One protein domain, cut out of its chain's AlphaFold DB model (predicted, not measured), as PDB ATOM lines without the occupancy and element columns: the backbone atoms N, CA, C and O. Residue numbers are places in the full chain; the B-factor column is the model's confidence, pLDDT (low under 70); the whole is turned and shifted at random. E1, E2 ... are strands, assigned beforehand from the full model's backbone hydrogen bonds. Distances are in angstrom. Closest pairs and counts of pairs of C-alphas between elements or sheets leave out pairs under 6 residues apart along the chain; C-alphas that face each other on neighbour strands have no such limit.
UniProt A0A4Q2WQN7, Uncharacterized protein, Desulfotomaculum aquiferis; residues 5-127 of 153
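Overview. This is residues 5 to 127 of the 153 residues of an uncharacterized protein of Desulfotomaculum aquiferis (UniProt A0A4Q2WQN7). A twisted wall of seven strands, in the order E1 E2 E5 E6 E11 E12 E13, is partly covered on one face by the hairpin E3 E4, making a small, partial sandwich. A third sheet, E8 E7 E14, reaches from E12, near the end of E8, to E4, near E14, while the hairpin E9 E10 forms an arm that prolongs E11. The printed part has 123 residues, no named helix and 14 strands, E1 to E14 in chain order; the sheets are antiparallel and the class is all strand. The whole is compact, with a radius of gyration of the C-alphas of 15.1 A, and flat, spanning 44 by 43 by 23 A.

Arrangement. In the largest sheet, E6, residues 56 to 61, is antiparallel to E11, residues 96 to 101, at 165 degrees, with N 59 and O 98 2.9 A apart. E12, residues 104 to 108, and E13, residues 112 to 116, follow E11 in a meander, each strand the antiparallel neighbour of the one before; N 106 and O 99 are 2.8 A apart, N 107 and O 113 2.9 A. On the other side of E6 comes E5, residues 48 to 50, with N 57 and O 49 2.8 A apart, then E2, residues 13 to 16, with N 50 and O 14 2.8 A apart, and the edge strand E1, residues 5 to 7, with N 14 and O 6 2.8 A apart. The hairpin of E3, residues 22 to 26, and E4, residues 29 to 33, has N 24 and O 31 2.8 A apart; it is face to face with this sheet in a sandwich, the strands of the two at 42 degrees. The closest C-alphas of E4 and E6, Ala 33 and Thr 61, are 4.8 A apart. E7, residues 64 to 70, is the inner strand between E8, residues 73 to 77, and E14, residues 121 to 126; N 68 and O 75 are 2.9 A apart, as are N 67 and O 123. E14 comes closest to E4 at the C-alphas of Ile 124 and Ile 31, 7.0 A. E8 runs on into E9, residues 80 to 83, at 56 degrees; E9 forms a hairpin with E10, residues 91 to 94, with N 82 and O 92 2.9 A apart, and E10 runs on into E11 at 6 degrees.

Along the chain. E1 begins at C-alpha 5, (147.308, -26.545, -39.051). E7 is 19.8 A long, E14 17.1 A and E11 16.9 A. E14 ends at C-alpha 126, (154.050, -9.240, -21.406).

Size, cuts and confidence. The C-alphas farthest apart, of Glu 10 and Glu 89, are 47.2 A apart. The printed part has no cut. The long link is E4 to E5, residues 34 to 47, of which 39 to 45 are under pLDDT 70; the mean of the printed part is 91.9.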
ATOM      1  N   LEU A   5     146.125 -25.723 -39.231       88.69
ATOM      2  CA  LEU A   5     147.308 -26.545 -39.051       88.69
ATOM      3  C   LEU A   5     147.701 -27.110 -40.406       88.69
ATOM      4  O   LEU A   5     146.842 -27.356 -41.256       88.69
ATOM      5  N   SER A   6     148.995 -27.293 -40.603       91.06
ATOM      6  CA  SER A   6     149.528 -27.927 -41.800       91.06
ATOM      7  C   SER A   6     150.556 -28.976 -41.415       91.06
ATOM      8  O   SER A   6     151.162 -28.914 -40.341       91.06
ATOM      9  N   PHE A   7     150.747 -29.943 -42.306       92.62
ATOM     10  CA  PHE A   7     151.707 -31.020 -42.137       92.62
ATOM     11  C   PHE A   7     152.672 -31.064 -43.315       92.62
ATOM     12  O   PHE A   7     152.343 -30.656 -44.431       92.62
ATOM     13  N   TYR A   8     153.853 -31.603 -43.062       94.19
ATOM     14  CA  TYR A   8     154.733 -32.107 -44.106       94.19
ATOM     15  C   TYR A   8     154.145 -33.376 -44.749       94.19
ATOM     16  O   TYR A   8     153.276 -34.006 -44.143       94.19
ATOM     17  N   PRO A   9     154.601 -33.783 -45.954       93.38
ATOM     18  CA  PRO A   9     154.100 -34.988 -46.628       93.38
ATOM     19  C   PRO A   9     154.156 -36.255 -45.765       93.38
ATOM     20  O   PRO A   9     153.242 -37.072 -45.812       93.38
ATOM     21  N   GLU A  10     155.183 -36.366 -44.920       93.94
ATOM     22  CA  GLU A  10     155.391 -37.482 -43.988       93.94
ATOM     23  C   GLU A  10     154.580 -37.347 -42.677       93.94
ATOM     24  O   GLU A  10     154.733 -38.147 -41.754       93.94
ATOM     25  N   GLY A  11     153.704 -36.340 -42.574       92.25
ATOM     26  CA  GLY A  11     152.738 -36.167 -41.486       92.25
ATOM     27  C   GLY A  11     153.226 -35.381 -40.265       92.25
ATOM     28  O   GLY A  11     152.458 -35.207 -39.320       92.25
ATOM     29  N   GLN A  12     154.467 -34.880 -40.245       95.69
ATOM     30  CA  GLN A  12     154.952 -34.038 -39.140       95.69
ATOM     31  C   GLN A  12     154.297 -32.657 -39.180       95.69
ATOM     32  O   GLN A  12     154.027 -32.120 -40.255       95.69
ATOM     33  N   LEU A  13     154.064 -32.064 -38.007       92.44
ATOM     34  CA  LEU A  13     153.481 -30.730 -37.891       92.44
ATOM     35  C   LEU A  13     154.400 -29.692 -38.546       92.44
ATOM     36  O   LEU A  13     155.554 -29.549 -38.154       92.44
ATOM     37  N   LYS A  14     153.868 -28.956 -39.523       94.12
ATOM     38  CA  LYS A  14     154.563 -27.872 -40.225       94.12
ATOM     39  C   LYS A  14     154.223 -26.519 -39.615       94.12
ATOM     40  O   LYS A  14     155.116 -25.711 -39.376       94.12
ATOM     41  N   SER A  15     152.953 -26.266 -39.323       92.94
ATOM     42  CA  SER A  15     152.532 -25.018 -38.686       92.94
ATOM     43  C   SER A  15     151.228 -25.185 -37.909       92.94
ATOM     44  O   SER A  15     150.442 -26.092 -38.189       92.94
ATOM     45  N   LEU A  16     150.994 -24.302 -36.937       91.06
ATOM     46  CA  LEU A  16     149.824 -24.324 -36.059       91.06
ATOM     47  C   LEU A  16     149.356 -22.907 -35.723       91.06
ATOM     48  O   LEU A  16     150.135 -22.076 -35.256       91.06
ATOM     49  N   GLU A  17     148.068 -22.653 -35.927       91.81
ATOM     50  CA  GLU A  17     147.394 -21.433 -35.498       91.81
ATOM     51  C   GLU A  17     146.780 -21.624 -34.116       91.81
ATOM     52  O   GLU A  17     146.183 -22.662 -33.816       91.81
ATOM     53  N   LEU A  18     146.905 -20.602 -33.273       87.56
ATOM     54  CA  LEU A  18     146.512 -20.680 -31.877       87.56
ATOM     55  C   LEU A  18     145.229 -19.887 -31.636       87.56
ATOM     56  O   LEU A  18     145.123 -18.704 -31.950       87.56
ATOM     57  N   ALA A  19     144.256 -20.528 -30.992       86.62
ATOM     58  CA  ALA A  19     142.999 -19.875 -30.633       86.62
ATOM     59  C   ALA A  19     143.157 -18.820 -29.520       86.62
ATOM     60  O   ALA A  19     142.270 -17.988 -29.335       86.62
ATOM     61  N   ARG A  20     144.255 -18.880 -28.756       87.75
ATOM     62  CA  ARG A  20     144.567 -17.984 -27.636       87.75
ATOM     63  C   ARG A  20     146.082 -17.875 -27.436       87.75
ATOM     64  O   ARG A  20     146.787 -18.818 -27.810       87.75
ATOM     65  N   PRO A  21     146.573 -16.800 -26.790       91.62
ATOM     66  CA  PRO A  21     147.957 -16.715 -26.342       91.62
ATOM     67  C   PRO A  21     148.380 -17.973 -25.598       91.62
ATOM     68  O   PRO A  21     147.765 -18.356 -24.603       91.62
ATOM     69  N   THR A  22     149.402 -18.642 -26.127       92.88
ATOM     70  CA  THR A  22     149.903 -19.909 -25.589       92.88
ATOM     71  C   THR A  22     151.395 -19.763 -25.313       92.88
ATOM     72  O   THR A  22     152.114 -19.327 -26.213       92.88
ATOM     73  N   PRO A  23     151.878 -20.081 -24.098       95.75
ATOM     74  CA  PRO A  23     153.295 -19.987 -23.777       95.75
ATOM     75  C   PRO A  23     154.082 -21.048 -24.547       95.75
ATOM     76  O   PRO A  23     153.744 -22.229 -24.510       95.75
ATOM     77  N   ILE A  24     155.141 -20.623 -25.230       96.44
ATOM     78  CA  ILE A  24     156.039 -21.477 -26.004       96.44
ATOM     79  C   ILE A  24     157.458 -21.261 -25.497       96.44
ATOM     80  O   ILE A  24     157.939 -20.127 -25.432       96.44
ATOM     81  N   GLN A  25     158.135 -22.353 -25.146       96.56
ATOM     82  CA  GLN A  25     159.549 -22.299 -24.805       96.56
ATOM     83  C   GLN A  25     160.367 -22.077 -26.078       96.56
ATOM     84  O   GLN A  25     160.260 -22.843 -27.035       96.56
ATOM     85  N   THR A  26     161.195 -21.036 -26.081       96.81
ATOM     86  CA  THR A  26     162.096 -20.713 -27.192       96.81
ATOM     87  C   THR A  26     163.546 -20.668 -26.707       96.81
ATOM     88  O   THR A  26     163.777 -20.615 -25.491       96.81
ATOM     89  N   PRO A  27     164.528 -20.648 -27.625       96.12
ATOM     90  CA  PRO A  27     165.934 -20.472 -27.268       96.12
ATOM     91  C   PRO A  27     166.243 -19.192 -26.474       96.12
ATOM     92  O   PRO A  27     167.208 -19.178 -25.723       96.12
ATOM     93  N   ILE A  28     165.422 -18.140 -26.602       97.56
ATOM     94  CA  ILE A  28     165.623 -16.855 -25.906       97.56
ATOM     95  C   ILE A  28     164.716 -16.673 -24.677       97.56
ATOM     96  O   ILE A  28     164.695 -15.603 -24.079       97.56
ATOM     97  N   GLY A  29     163.949 -17.706 -24.306       97.06
ATOM     98  CA  GLY A  29     163.004 -17.689 -23.185       97.06
ATOM     99  C   GLY A  29     161.564 -18.006 -23.594       97.06
ATOM    100  O   GLY A  29     161.285 -18.380 -24.735       97.06
ATOM    101  N   GLN A  30     160.628 -17.908 -22.650       97.62
ATOM    102  CA  GLN A  30     159.220 -18.224 -22.899       97.62
ATOM    103  C   GLN A  30     158.499 -17.041 -23.558       97.62
ATOM    104  O   GLN A  30     158.446 -15.956 -22.984       97.62
ATOM    105  N   ILE A  31     157.885 -17.266 -24.721       97.31
ATOM    106  CA  ILE A  31     157.104 -16.258 -25.453       97.31
ATOM    107  C   ILE A  31     155.680 -16.774 -25.644       97.31
ATOM    108  O   ILE A  31     155.471 -17.933 -25.994       97.31
ATOM    109  N   PHE A  32     154.682 -15.919 -25.435       95.81
ATOM    110  CA  PHE A  32     153.299 -16.227 -25.771       95.81
ATOM    111  C   PHE A  32     153.094 -16.039 -27.272       95.81
ATOM    112  O   PHE A  32     153.085 -14.916 -27.784       95.81
ATOM    113  N   ALA A  33     152.934 -17.154 -27.978       94.12
ATOM    114  CA  ALA A  33     152.631 -17.150 -29.397       94.12
ATOM    115  C   ALA A  33     151.144 -16.852 -29.610       94.12
ATOM    116  O   ALA A  33     150.280 -17.479 -28.986       94.12
ATOM    117  N   TYR A  34     150.867 -15.857 -30.452       91.19
ATOM    118  CA  TYR A  34     149.532 -15.436 -30.856       91.19
ATOM    119  C   TYR A  34     149.590 -14.383 -31.967       91.19
ATOM    120  O   TYR A  34     150.137 -13.293 -31.767       91.19
ATOM    121  N   ASP A  35     148.936 -14.663 -33.087       89.56
ATOM    122  CA  ASP A  35     148.683 -13.702 -34.153       89.56
ATOM    123  C   ASP A  35     147.224 -13.211 -34.111       89.56
ATOM    124  O   ASP A  35     146.284 -13.922 -34.478       89.56
ATOM    125  N   CYS A  36     147.025 -11.958 -33.687       84.81
ATOM    126  CA  CYS A  36     145.713 -11.308 -33.684       84.81
ATOM    127  C   CYS A  36     145.193 -10.932 -35.084       84.81
ATOM    128  O   CYS A  36     143.994 -10.683 -35.238       84.81
ATOM    129  N   GLN A  37     146.037 -10.959 -36.115       84.12
ATOM    130  CA  GLN A  37     145.671 -10.709 -37.508       84.12
ATOM    131  C   GLN A  37     145.395 -11.989 -38.302       84.12
ATOM    132  O   GLN A  37     144.857 -11.897 -39.404       84.12
ATOM    133  N   SER A  38     145.672 -13.173 -37.744       80.44
ATOM    134  CA  SER A  38     145.379 -14.438 -38.428       80.44
ATOM    135  C   SER A  38     143.888 -14.575 -38.779       80.44
ATOM    136  O   SER A  38     143.006 -14.554 -37.918       80.44
ATOM    137  N   ILE A  39     143.607 -14.714 -40.077       68.44
ATOM    138  CA  ILE A  39     142.247 -14.844 -40.630       68.44
ATOM    139  C   ILE A  39     141.823 -16.329 -40.681       68.44
ATOM    140  O   ILE A  39     140.653 -16.639 -40.879       68.44
ATOM    141  N   GLY A  40     142.757 -17.265 -40.450       59.00
ATOM    142  CA  GLY A  40     142.477 -18.705 -40.380       59.00
ATOM    143  C   GLY A  40     142.144 -19.373 -41.720       59.00
ATOM    144  O   GLY A  40     141.582 -20.463 -41.723       59.00
ATOM    145  N   ILE A  41     142.452 -18.724 -42.849       56.06
ATOM    146  CA  ILE A  41     142.156 -19.245 -44.198       56.06
ATOM    147  C   ILE A  41     143.363 -19.985 -44.793       56.06
ATOM    148  O   ILE A  41     143.193 -21.026 -45.420       56.06
ATOM    149  N   ASN A  42     144.579 -19.479 -44.572       58.19
ATOM    150  CA  ASN A  42     145.807 -20.079 -45.090       58.19
ATOM    151  C   ASN A  42     146.547 -20.792 -43.962       58.19
ATOM    152  O   ASN A  42     147.089 -20.145 -43.074       58.19
ATOM    153  N   GLY A  43     146.577 -22.124 -44.008       56.94
ATOM    154  CA  GLY A  43     147.265 -22.949 -43.013       56.94
ATOM    155  C   GLY A  43     148.789 -22.987 -43.156       56.94
ATOM    156  O   GLY A  43     149.426 -23.699 -42.391       56.94
ATOM    157  N   ASP A  44     149.385 -22.282 -44.121       60.88
ATOM    158  CA  ASP A  44     150.826 -22.360 -44.406       60.88
ATOM    159  C   ASP A  44     151.688 -21.407 -43.560       60.88
ATOM    160  O   ASP A  44     152.798 -21.784 -43.189       60.88
ATOM    161  N   ASP A  45     151.172 -20.228 -43.200       68.94
ATOM    162  CA  ASP A  45     151.848 -19.212 -42.375       68.94
ATOM    163  C   ASP A  45     151.003 -18.931 -41.122       68.94
ATOM    164  O   ASP A  45     150.314 -17.917 -41.022       68.94
ATOM    165  N   ASN A  46     151.022 -19.873 -40.179       86.62
ATOM    166  CA  ASN A  46     150.319 -19.729 -38.904       86.62
ATOM    167  C   ASN A  46     151.216 -19.090 -37.828       86.62
ATOM    168  O   ASN A  46     152.428 -18.952 -38.000       86.62
ATOM    169  N   SER A  47     150.621 -18.791 -36.668       88.88
ATOM    170  CA  SER A  47     151.318 -18.303 -35.467       88.88
ATOM    171  C   SER A  47     152.579 -19.091 -35.078       88.88
ATOM    172  O   SER A  47     153.492 -18.503 -34.503       88.88
ATOM    173  N   LEU A  48     152.638 -20.401 -35.337       94.00
ATOM    174  CA  LEU A  48     153.805 -21.253 -35.096       94.00
ATOM    175  C   LEU A  48     154.190 -22.008 -36.360       94.00
ATOM    176  O   LEU A  48     153.322 -22.615 -36.985       94.00
ATOM    177  N   CYS A  49     155.486 -22.057 -36.667       94.62
ATOM    178  CA  CYS A  49     156.033 -22.887 -37.741       94.62
ATOM    179  C   CYS A  49     157.206 -23.728 -37.237       94.62
ATOM    180  O   CYS A  49     158.059 -23.246 -36.488       94.62
ATOM    181  N   PHE A  50     157.275 -24.968 -37.706       94.94
ATOM    182  CA  PHE A  50     158.252 -25.973 -37.308       94.94
ATOM    183  C   PHE A  50     158.984 -26.525 -38.529       94.94
ATOM    184  O   PHE A  50     158.487 -26.439 -39.649       94.94
ATOM    185  N   SER A  51     160.169 -27.091 -38.315       94.50
ATOM    186  CA  SER A  51     160.883 -27.883 -39.318       94.50
ATOM    187  C   SER A  51     160.296 -29.290 -39.438       94.50
ATOM    188  O   SER A  51     159.574 -29.740 -38.550       94.50
ATOM    189  N   GLU A  52     160.692 -30.043 -40.468       94.44
ATOM    190  CA  GLU A  52     160.365 -31.478 -40.593       94.44
ATOM    191  C   GLU A  52     160.828 -32.307 -39.384       94.44
ATOM    192  O   GLU A  52     160.264 -33.356 -39.086       94.44
ATOM    193  N   LYS A  53     161.831 -31.822 -38.642       94.38
ATOM    194  CA  LYS A  53     162.319 -32.447 -37.404       94.38
ATOM    195  C   LYS A  53     161.527 -32.025 -36.160       94.38
ATOM    196  O   LYS A  53     161.905 -32.395 -35.054       94.38
ATOM    197  N   GLY A  54     160.477 -31.215 -36.314       93.19
ATOM    198  CA  GLY A  54     159.661 -30.687 -35.218       93.19
ATOM    199  C   GLY A  54     160.308 -29.539 -34.434       93.19
ATOM    200  O   GLY A  54     159.815 -29.168 -33.373       93.19
ATOM    201  N   VAL A  55     161.408 -28.963 -34.930       94.75
ATOM    202  CA  VAL A  55     162.084 -27.830 -34.272       94.75
ATOM    203  C   VAL A  55     161.344 -26.538 -34.599       94.75
ATOM    204  O   VAL A  55     161.062 -26.293 -35.770       94.75
ATOM    205  N   LEU A  56     161.059 -25.703 -33.596       95.31
ATOM    206  CA  LEU A  56     160.436 -24.391 -33.793       95.31
ATOM    207  C   LEU A  56     161.319 -23.506 -34.688       95.31
ATOM    208  O   LEU A  56     162.439 -23.167 -34.317       95.31
ATOM    209  N   ILE A  57     160.799 -23.120 -35.854       96.00
ATOM    210  CA  ILE A  57     161.469 -22.217 -36.798       96.00
ATOM    211  C   ILE A  57     161.001 -20.787 -36.582       96.00
ATOM    212  O   ILE A  57     161.812 -19.873 -36.625       96.00
ATOM    213  N   SER A  58     159.708 -20.553 -36.384       96.44
ATOM    214  CA  SER A  58     159.204 -19.196 -36.177       96.44
ATOM    215  C   SER A  58     157.970 -19.172 -35.308       96.44
ATOM    216  O   SER A  58     157.188 -20.123 -35.295       96.44
ATOM    217  N   LEU A  59     157.783 -18.041 -34.641       96.62
ATOM    218  CA  LEU A  59     156.551 -17.714 -33.952       96.62
ATOM    219  C   LEU A  59     156.127 -16.280 -34.256       96.62
ATOM    220  O   LEU A  59     156.945 -15.430 -34.613       96.62
ATOM    221  N   VAL A  60     154.845 -16.015 -34.060       95.81
ATOM    222  CA  VAL A  60     154.264 -14.677 -34.082       95.81
ATOM    223  C   VAL A  60     153.726 -14.361 -32.691       95.81
ATOM    224  O   VAL A  60     153.086 -15.204 -32.066       95.81
ATOM    225  N   THR A  61     153.981 -13.154 -32.187       95.38
ATOM    226  CA  THR A  61     153.411 -12.672 -30.923       95.38
ATOM    227  C   THR A  61     152.742 -11.316 -31.103       95.38
ATOM    228  O   THR A  61     153.237 -10.446 -31.811       95.38
ATOM    229  N   THR A  62     151.603 -11.131 -30.440       93.56
ATOM    230  CA  THR A  62     150.917  -9.834 -30.275       93.56
ATOM    231  C   THR A  62     151.000  -9.358 -28.818       93.56
ATOM    232  O   THR A  62     150.587  -8.255 -28.478       93.56
ATOM    233  N   THR A  63     151.524 -10.191 -27.918       93.12
ATOM    234  CA  THR A  63     151.391  -9.999 -26.468       93.12
ATOM    235  C   THR A  63     152.712  -9.771 -25.762       93.12
ATOM    236  O   THR A  63     152.692  -9.399 -24.594       93.12
ATOM    237  N   ASN A  64     153.850  -9.996 -26.418       95.81
ATOM    238  CA  ASN A  64     155.156  -9.825 -25.795       95.81
ATOM    239  C   ASN A  64     155.995  -8.752 -26.464       95.81
ATOM    240  O   ASN A  64     156.011  -8.626 -27.683       95.81
ATOM    241  N   GLN A  65     156.741  -8.042 -25.630       96.88
ATOM    242  CA  GLN A  65     157.874  -7.229 -26.023       96.88
ATOM    243  C   GLN A  65     159.158  -7.974 -25.656       96.88
ATOM    244  O   GLN A  65     159.222  -8.639 -24.619       96.88
ATOM    245  N   ILE A  66     160.175  -7.845 -26.502       98.31
ATOM    246  CA  ILE A  66     161.490  -8.443 -26.320       98.31
ATOM    247  C   ILE A  66     162.526  -7.326 -26.292       98.31
ATOM    248  O   ILE A  66     162.599  -6.517 -27.216       98.31
ATOM    249  N   LYS A  67     163.324  -7.284 -25.226       98.12
ATOM    250  CA  LYS A  67     164.517  -6.442 -25.131       98.12
ATOM    251  C   LYS A  67     165.744  -7.304 -25.392       98.12
ATOM    252  O   LYS A  67     165.822  -8.417 -24.872       98.12
ATOM    253  N   VAL A  68     166.673  -6.783 -26.182       98.19
ATOM    254  CA  VAL A  68     167.942  -7.430 -26.521       98.19
ATOM    255  C   VAL A  68     169.070  -6.522 -26.056       98.19
ATOM    256  O   VAL A  68     169.066  -5.338 -26.384       98.19
ATOM    257  N   GLN A  69     170.013  -7.057 -25.287       97.88
ATOM    258  CA  GLN A  69     171.149  -6.300 -24.760       97.88
ATOM    259  C   GLN A  69     172.456  -7.037 -25.050       97.88
ATOM    260  O   GLN A  69     172.580  -8.235 -24.799       97.88
ATOM    261  N   GLY A  70     173.445  -6.324 -25.579       95.06
ATOM    262  CA  GLY A  70     174.759  -6.877 -25.912       95.06
ATOM    263  C   GLY A  70     175.644  -5.818 -26.553       95.06
ATOM    264  O   GLY A  70     175.143  -4.833 -27.077       95.06
ATOM    265  N   HIS A  71     176.966  -5.973 -26.454       91.38
ATOM    266  CA  HIS A  71     177.945  -5.051 -27.059       91.38
ATOM    267  C   HIS A  71     177.764  -3.558 -26.706       91.38
ATOM    268  O   HIS A  71     178.200  -2.678 -27.439       91.38
ATOM    269  N   SER A  72     177.201  -3.261 -25.528       90.31
ATOM    270  CA  SER A  72     176.819  -1.904 -25.073       90.31
ATOM    271  C   SER A  72     175.666  -1.255 -25.853       90.31
ATOM    272  O   SER A  72     175.415  -0.062 -25.689       90.31
ATOM    273  N   GLU A  73     174.951  -2.032 -26.659       93.31
ATOM    274  CA  GLU A  73     173.751  -1.633 -27.386       93.31
ATOM    275  C   GLU A  73     172.504  -2.263 -26.744       93.31
ATOM    276  O   GLU A  73     172.557  -3.333 -26.124       93.31
ATOM    277  N   GLU A  74     171.369  -1.579 -26.880       95.88
ATOM    278  CA  GLU A  74     170.060  -2.059 -26.439       95.88
ATOM    279  C   GLU A  74     169.048  -1.908 -27.574       95.88
ATOM    280  O   GLU A  74     168.935  -0.848 -28.191       95.88
ATOM    281  N   TYR A  75     168.291  -2.976 -27.815       97.19
ATOM    282  CA  TYR A  75     167.239  -3.033 -28.821       97.19
ATOM    283  C   TYR A  75     165.924  -3.448 -28.176       97.19
ATOM    284  O   TYR A  75     165.890  -4.233 -27.226       97.19
ATOM    285  N   GLN A  76     164.824  -2.954 -28.734       97.19
ATOM    286  CA  GLN A  76     163.483  -3.281 -28.284       97.19
ATOM    287  C   GLN A  76     162.606  -3.642 -29.478       97.19
ATOM    288  O   GLN A  76     162.434  -2.845 -30.395       97.19
ATOM    289  N   PHE A  77     161.990  -4.816 -29.404       97.88
ATOM    290  CA  PHE A  77     161.040  -5.317 -30.386       97.88
ATOM    291  C   PHE A  77     159.693  -5.530 -29.725       97.88
ATOM    292  O   PHE A  77     159.599  -6.146 -28.663       97.88
ATOM    293  N   ALA A  78     158.638  -5.027 -30.347       96.62
ATOM    294  CA  ALA A  78     157.289  -5.155 -29.827       96.62
ATOM    295  C   ALA A  78     156.280  -5.163 -30.979       96.62
ATOM    296  O   ALA A  78     156.514  -4.519 -32.003       96.62
ATOM    297  N   PRO A  79     155.134  -5.834 -30.800       95.19
ATOM    298  CA  PRO A  79     153.952  -5.600 -31.608       95.19
ATOM    299  C   PRO A  79     153.677  -4.100 -31.746       95.19
ATOM    300  O   PRO A  79     153.766  -3.345 -30.776       95.19
ATOM    301  N   GLY A  80     153.356  -3.682 -32.963       92.44
ATOM    302  CA  GLY A  80     153.097  -2.295 -33.313       92.44
ATOM    303  C   GLY A  80     151.638  -2.044 -33.666       92.44
ATOM    304  O   GLY A  80     150.764  -2.892 -33.490       92.44
ATOM    305  N   PHE A  81     151.396  -0.868 -34.231       90.38
ATOM    306  CA  PHE A  81     150.114  -0.472 -34.798       90.38
ATOM    307  C   PHE A  81     150.352   0.295 -36.095       90.38
ATOM    308  O   PHE A  81     151.326   1.039 -36.209       90.38
ATOM    309  N   LYS A  82     149.449   0.145 -37.062       89.38
ATOM    310  CA  LYS A  82     149.396   0.979 -38.270       89.38
ATOM    311  C   LYS A  82     147.997   1.560 -38.453       89.38
ATOM    312  O   LYS A  82     147.040   0.929 -38.010       89.38
ATOM    313  N   PRO A  83     147.850   2.712 -39.125       91.19
ATOM    314  CA  PRO A  83     146.537   3.196 -39.533       91.19
ATOM    315  C   PRO A  83     145.785   2.129 -40.327       91.19
ATOM    316  O   PRO A  83     146.360   1.479 -41.208       91.19
ATOM    317  N   ASN A  84     144.505   1.948 -40.014       91.56
ATOM    318  CA  ASN A  84     143.647   1.060 -40.776       91.56
ATOM    319  C   ASN A  84     143.421   1.633 -42.185       91.56
ATOM    320  O   ASN A  84     143.269   2.840 -42.378       91.56
ATOM    321  N   LEU A  85     143.393   0.745 -43.180       88.12
ATOM    322  CA  LEU A  85     143.318   1.123 -44.594       88.12
ATOM    323  C   LEU A  85     142.008   1.842 -44.969       88.12
ATOM    324  O   LEU A  85     141.993   2.639 -45.903       88.12
ATOM    325  N   PHE A  86     140.915   1.551 -44.261       90.06
ATOM    326  CA  PHE A  86     139.571   2.054 -44.562       90.06
ATOM    327  C   PHE A  86     139.096   3.123 -43.576       90.06
ATOM    328  O   PHE A  86     138.240   3.934 -43.922       90.06
ATOM    329  N   ASN A  87     139.648   3.133 -42.363       90.31
ATOM    330  CA  ASN A  87     139.381   4.144 -41.352       90.31
ATOM    331  C   ASN A  87     140.701   4.623 -40.718       90.31
ATOM    332  O   ASN A  87     141.171   3.988 -39.777       90.31
ATOM    333  N   PRO A  88     141.282   5.748 -41.170       87.00
ATOM    334  CA  PRO A  88     142.546   6.260 -40.637       87.00
ATOM    335  C   PRO A  88     142.531   6.610 -39.139       87.00
ATOM    336  O   PRO A  88     143.597   6.732 -38.541       87.00
ATOM    337  N   GLU A  89     141.350   6.778 -38.532       90.81
ATOM    338  CA  GLU A  89     141.200   7.006 -37.086       90.81
ATOM    339  C   GLU A  89     141.286   5.705 -36.271       90.81
ATOM    340  O   GLU A  89     141.462   5.740 -35.053       90.81
ATOM    341  N   ALA A  90     141.174   4.551 -36.932       88.94
ATOM    342  CA  ALA A  90     141.378   3.242 -36.332       88.94
ATOM    343  C   ALA A  90     142.814   2.753 -36.564       88.94
ATOM    344  O   ALA A  90     143.444   3.042 -37.582       88.94
ATOM    345  N   LEU A  91     143.321   1.964 -35.616       88.50
ATOM    346  CA  LEU A  91     144.638   1.341 -35.692       88.50
ATOM    347  C   LEU A  91     144.499  -0.177 -35.814       88.50
ATOM    348  O   LEU A  91     143.851  -0.811 -34.983       88.50
ATOM    349  N   ASP A  92     145.160  -0.754 -36.814       88.38
ATOM    350  CA  ASP A  92     145.331  -2.196 -36.935       88.38
ATOM    351  C   ASP A  92     146.602  -2.620 -36.182       88.38
ATOM    352  O   ASP A  92     147.668  -2.037 -36.418       88.38
ATOM    353  N   PRO A  93     146.538  -3.633 -35.301       88.75
ATOM    354  CA  PRO A  93     147.729  -4.162 -34.646       88.75
ATOM    355  C   PRO A  93     148.661  -4.800 -35.680       88.75
ATOM    356  O   PRO A  93     148.197  -5.443 -36.614       88.75
ATOM    357  N   ILE A  94     149.972  -4.655 -35.507       91.56
ATOM    358  CA  ILE A  94     150.986  -5.371 -36.285       91.56
ATOM    359  C   ILE A  94     151.677  -6.344 -35.331       91.56
ATOM    360  O   ILE A  94     152.367  -5.895 -34.414       91.56
ATOM    361  N   PRO A  95     151.507  -7.660 -35.502       93.81
ATOM    362  CA  PRO A  95     152.159  -8.625 -34.639       93.81
ATOM    363  C   PRO A  95     153.657  -8.704 -34.958       93.81
ATOM    364  O   PRO A  95     154.097  -8.440 -36.078       93.81
ATOM    365  N   LEU A  96     154.450  -9.098 -33.968       96.00
ATOM    366  CA  LEU A  96     155.885  -9.285 -34.113       96.00
ATOM    367  C   LEU A  96     156.178 -10.721 -34.561       96.00
ATOM    368  O   LEU A  96     155.871 -11.676 -33.841       96.00
ATOM    369  N   LYS A  97     156.805 -10.874 -35.732       96.81
ATOM    370  CA  LYS A  97     157.307 -12.165 -36.223       96.81
ATOM    371  C   LYS A  97     158.757 -12.365 -35.791       96.81
ATOM    372  O   LYS A  97     159.607 -11.499 -36.001       96.81
ATOM    373  N   ILE A  98     159.022 -13.536 -35.223       98.00
ATOM    374  CA  ILE A  98     160.325 -13.945 -34.703       98.00
ATOM    375  C   ILE A  98     160.699 -15.269 -35.356       98.00
ATOM    376  O   ILE A  98     159.872 -16.180 -35.446       98.00
ATOM    377  N   ARG A  99     161.943 -15.392 -35.818       97.94
ATOM    378  CA  ARG A  99     162.466 -16.628 -36.408       97.94
ATOM    379  C   ARG A  99     163.724 -17.080 -35.683       97.94
ATOM    380  O   ARG A  99     164.561 -16.264 -35.319       97.94
ATOM    381  N   PHE A 100     163.854 -18.386 -35.527       97.25
ATOM    382  CA  PHE A 100     164.972 -19.058 -34.893       97.25
ATOM    383  C   PHE A 100     165.728 -19.904 -35.915       97.25
ATOM    384  O   PHE A 100     165.156 -20.496 -36.836       97.25
ATOM    385  N   THR A 101     167.037 -19.945 -35.727       93.94
ATOM    386  CA  THR A 101     167.970 -20.892 -36.343       93.94
ATOM    387  C   THR A 101     168.882 -21.419 -35.236       93.94
ATOM    388  O   THR A 101     168.750 -20.978 -34.095       93.94
ATOM    389  N   ASP A 102     169.801 -22.331 -35.549       88.69
ATOM    390  CA  ASP A 102     170.577 -23.066 -34.539       88.69
ATOM    391  C   ASP A 102     171.212 -22.183 -33.450       88.69
ATOM    392  O   ASP A 102     171.153 -22.552 -32.281       88.69
ATOM    393  N   ASN A 103     171.764 -21.011 -33.793       95.38
ATOM    394  CA  ASN A 103     172.373 -20.107 -32.804       95.38
ATOM    395  C   ASN A 103     171.918 -18.648 -32.906       95.38
ATOM    396  O   ASN A 103     172.536 -17.762 -32.322       95.38
ATOM    397  N   LYS A 104     170.864 -18.371 -33.676       97.75
ATOM    398  CA  LYS A 104     170.447 -16.992 -33.942       97.75
ATOM    399  C   LYS A 104     168.952 -16.808 -33.843       97.75
ATOM    400  O   LYS A 104     168.178 -17.696 -34.215       97.75
ATOM    401  N   VAL A 105     168.566 -15.612 -33.424       98.38
ATOM    402  CA  VAL A 105     167.193 -15.120 -33.480       98.38
ATOM    403  C   VAL A 105     167.109 -13.926 -34.426       98.38
ATOM    404  O   VAL A 105     168.001 -13.083 -34.466       98.38
ATOM    405  N   MET A 106     166.031 -13.870 -35.201       98.44
ATOM    406  CA  MET A 106     165.729 -12.788 -36.128       98.44
ATOM    407  C   MET A 106     164.386 -12.152 -35.781       98.44
ATOM    408  O   MET A 106     163.382 -12.860 -35.649       98.44
ATOM    409  N   PHE A 107     164.361 -10.824 -35.711       98.06
ATOM    410  CA  PHE A 107     163.155 -10.023 -35.516       98.06
ATOM    411  C   PHE A 107     162.798  -9.299 -36.814       98.06
ATOM    412  O   PHE A 107     163.644  -8.635 -37.416       98.06
ATOM    413  N   TYR A 108     161.545  -9.434 -37.249       96.12
ATOM    414  CA  TYR A 108     161.031  -8.823 -38.478       96.12
ATOM    415  C   TYR A 108     160.252  -7.547 -38.141       96.12
ATOM    416  O   TYR A 108     159.021  -7.532 -38.173       96.12
ATOM    417  N   GLN A 109     160.977  -6.489 -37.781       93.06
ATOM    418  CA  GLN A 109     160.437  -5.168 -37.465       93.06
ATOM    419  C   GLN A 109     161.386  -4.107 -38.032       93.06
ATOM    420  O   GLN A 109     162.583  -4.147 -37.761       93.06
ATOM    421  N   ASP A 110     160.856  -3.199 -38.858       89.81
ATOM    422  CA  ASP A 110     161.632  -2.158 -39.555       89.81
ATOM    423  C   ASP A 110     162.836  -2.710 -40.349       89.81
ATOM    424  O   ASP A 110     163.900  -2.104 -40.437       89.81
ATOM    425  N   GLY A 111     162.653  -3.898 -40.935       92.88
ATOM    426  CA  GLY A 111     163.708  -4.698 -41.554       92.88
ATOM    427  C   GLY A 111     163.851  -6.053 -40.867       92.88
ATOM    428  O   GLY A 111     162.937  -6.515 -40.183       92.88
ATOM    429  N   VAL A 112     164.991  -6.710 -41.087       96.31
ATOM    430  CA  VAL A 112     165.370  -7.934 -40.370       96.31
ATOM    431  C   VAL A 112     166.590  -7.615 -39.524       96.31
ATOM    432  O   VAL A 112     167.619  -7.214 -40.065       96.31
ATOM    433  N   GLN A 113     166.467  -7.795 -38.212       97.44
ATOM    434  CA  GLN A 113     167.582  -7.678 -37.272       97.44
ATOM    435  C   GLN A 113     167.907  -9.058 -36.711       97.44
ATOM    436  O   GLN A 113     166.999  -9.793 -36.320       97.44
ATOM    437  N   GLU A 114     169.187  -9.417 -36.711       97.62
ATOM    438  CA  GLU A 114     169.687 -10.751 -36.381       97.62
ATOM    439  C   GLU A 114     170.656 -10.672 -35.203       97.62
ATOM    440  O   GLU A 114     171.563  -9.843 -35.201       97.62
ATOM    441  N   PHE A 115     170.476 -11.560 -34.225       97.88
ATOM    442  CA  PHE A 115     171.280 -11.612 -33.008       97.88
ATOM    443  C   PHE A 115     171.756 -13.037 -32.748       97.88
ATOM    444  O   PHE A 115     170.973 -13.986 -32.860       97.88
ATOM    445  N   ASP A 116     173.027 -13.181 -32.377       97.38
ATOM    446  CA  ASP A 116     173.563 -14.443 -31.872       97.38
ATOM    447  C   ASP A 116     173.087 -14.661 -30.429       97.38
ATOM    448  O   ASP A 116     173.243 -13.796 -29.567       97.38
ATOM    449  N   ILE A 117     172.480 -15.815 -30.167       97.19
ATOM    450  CA  ILE A 117     171.844 -16.108 -28.877       97.19
ATOM    451  C   ILE A 117     172.881 -16.214 -27.747       97.19
ATOM    452  O   ILE A 117     172.541 -16.008 -26.586       97.19
ATOM    453  N   GLN A 118     174.141 -16.524 -28.068       96.00
ATOM    454  CA  GLN A 118     175.215 -16.659 -27.083       96.00
ATOM    455  C   GLN A 118     175.891 -15.326 -26.756       96.00
ATOM    456  O   GLN A 118     176.485 -15.196 -25.687       96.00
ATOM    457  N   GLU A 119     175.816 -14.344 -27.657       97.12
ATOM    458  CA  GLU A 119     176.456 -13.036 -27.474       97.12
ATOM    459  C   GLU A 119     175.534 -11.990 -26.839       97.12
ATOM    460  O   GLU A 119     176.014 -11.027 -26.239       97.12
ATOM    461  N   TYR A 120     174.217 -12.173 -26.960       97.94
ATOM    462  CA  TYR A 120     173.211 -11.234 -26.470       97.94
ATOM    463  C   TYR A 120     172.371 -11.834 -25.344       97.94
ATOM    464  O   TYR A 120     172.114 -13.036 -25.293       97.94
ATOM    465  N   SER A 121     171.891 -10.976 -24.447       97.69
ATOM    466  CA  SER A 121     170.881 -11.325 -23.453       97.69
ATOM    467  C   SER A 121     169.499 -10.860 -23.905       97.69
ATOM    468  O   SER A 121     169.345  -9.843 -24.585       97.69
ATOM    469  N   PHE A 122     168.479 -11.624 -23.518       98.31
ATOM    470  CA  PHE A 122     167.096 -11.396 -23.922       98.31
ATOM    471  C   PHE A 122     166.207 -11.289 -22.685       98.31
ATOM    472  O   PHE A 122     166.260 -12.141 -21.798       98.31
ATOM    473  N   SER A 123     165.367 -10.257 -22.641       97.94
ATOM    474  CA  SER A 123     164.300 -10.108 -21.648       97.94
ATOM    475  C   SER A 123     162.953 -10.076 -22.354       97.94
ATOM    476  O   SER A 123     162.776  -9.342 -23.329       97.94
ATOM    477  N   ILE A 124     162.004 -10.874 -21.868       98.00
ATOM    478  CA  ILE A 124     160.668 -11.005 -22.450       98.00
ATOM    479  C   ILE A 124     159.648 -10.515 -21.432       98.00
ATOM    480  O   ILE A 124     159.535 -11.052 -20.330       98.00
ATOM    481  N   GLU A 125     158.869  -9.512 -21.820       95.62
ATOM    482  CA  GLU A 125     157.840  -8.903 -20.983       95.62
ATOM    483  C   GLU A 125     156.473  -9.046 -21.662       95.62
ATOM    484  O   GLU A 125     156.347  -8.963 -22.886       95.62
ATOM    485  N   SER A 126     155.417  -9.292 -20.881       91.38
ATOM    486  CA  SER A 126     154.050  -9.240 -21.406       91.38
ATOM    487  C   SER A 126     153.615  -7.787 -21.535       91.38
ATOM    488  O   SER A 126     153.614  -7.040 -20.557       91.38
ATOM    489  N   LEU A 127     153.154  -7.409 -22.720       85.19
ATOM    490  CA  LEU A 127     152.445  -6.160 -22.922       85.19
ATOM    491  C   LEU A 127     151.109  -6.245 -22.186       85.19
ATOM    492  O   LEU A 127     150.285  -7.127 -22.442       85.19
TER     493      LEU A 127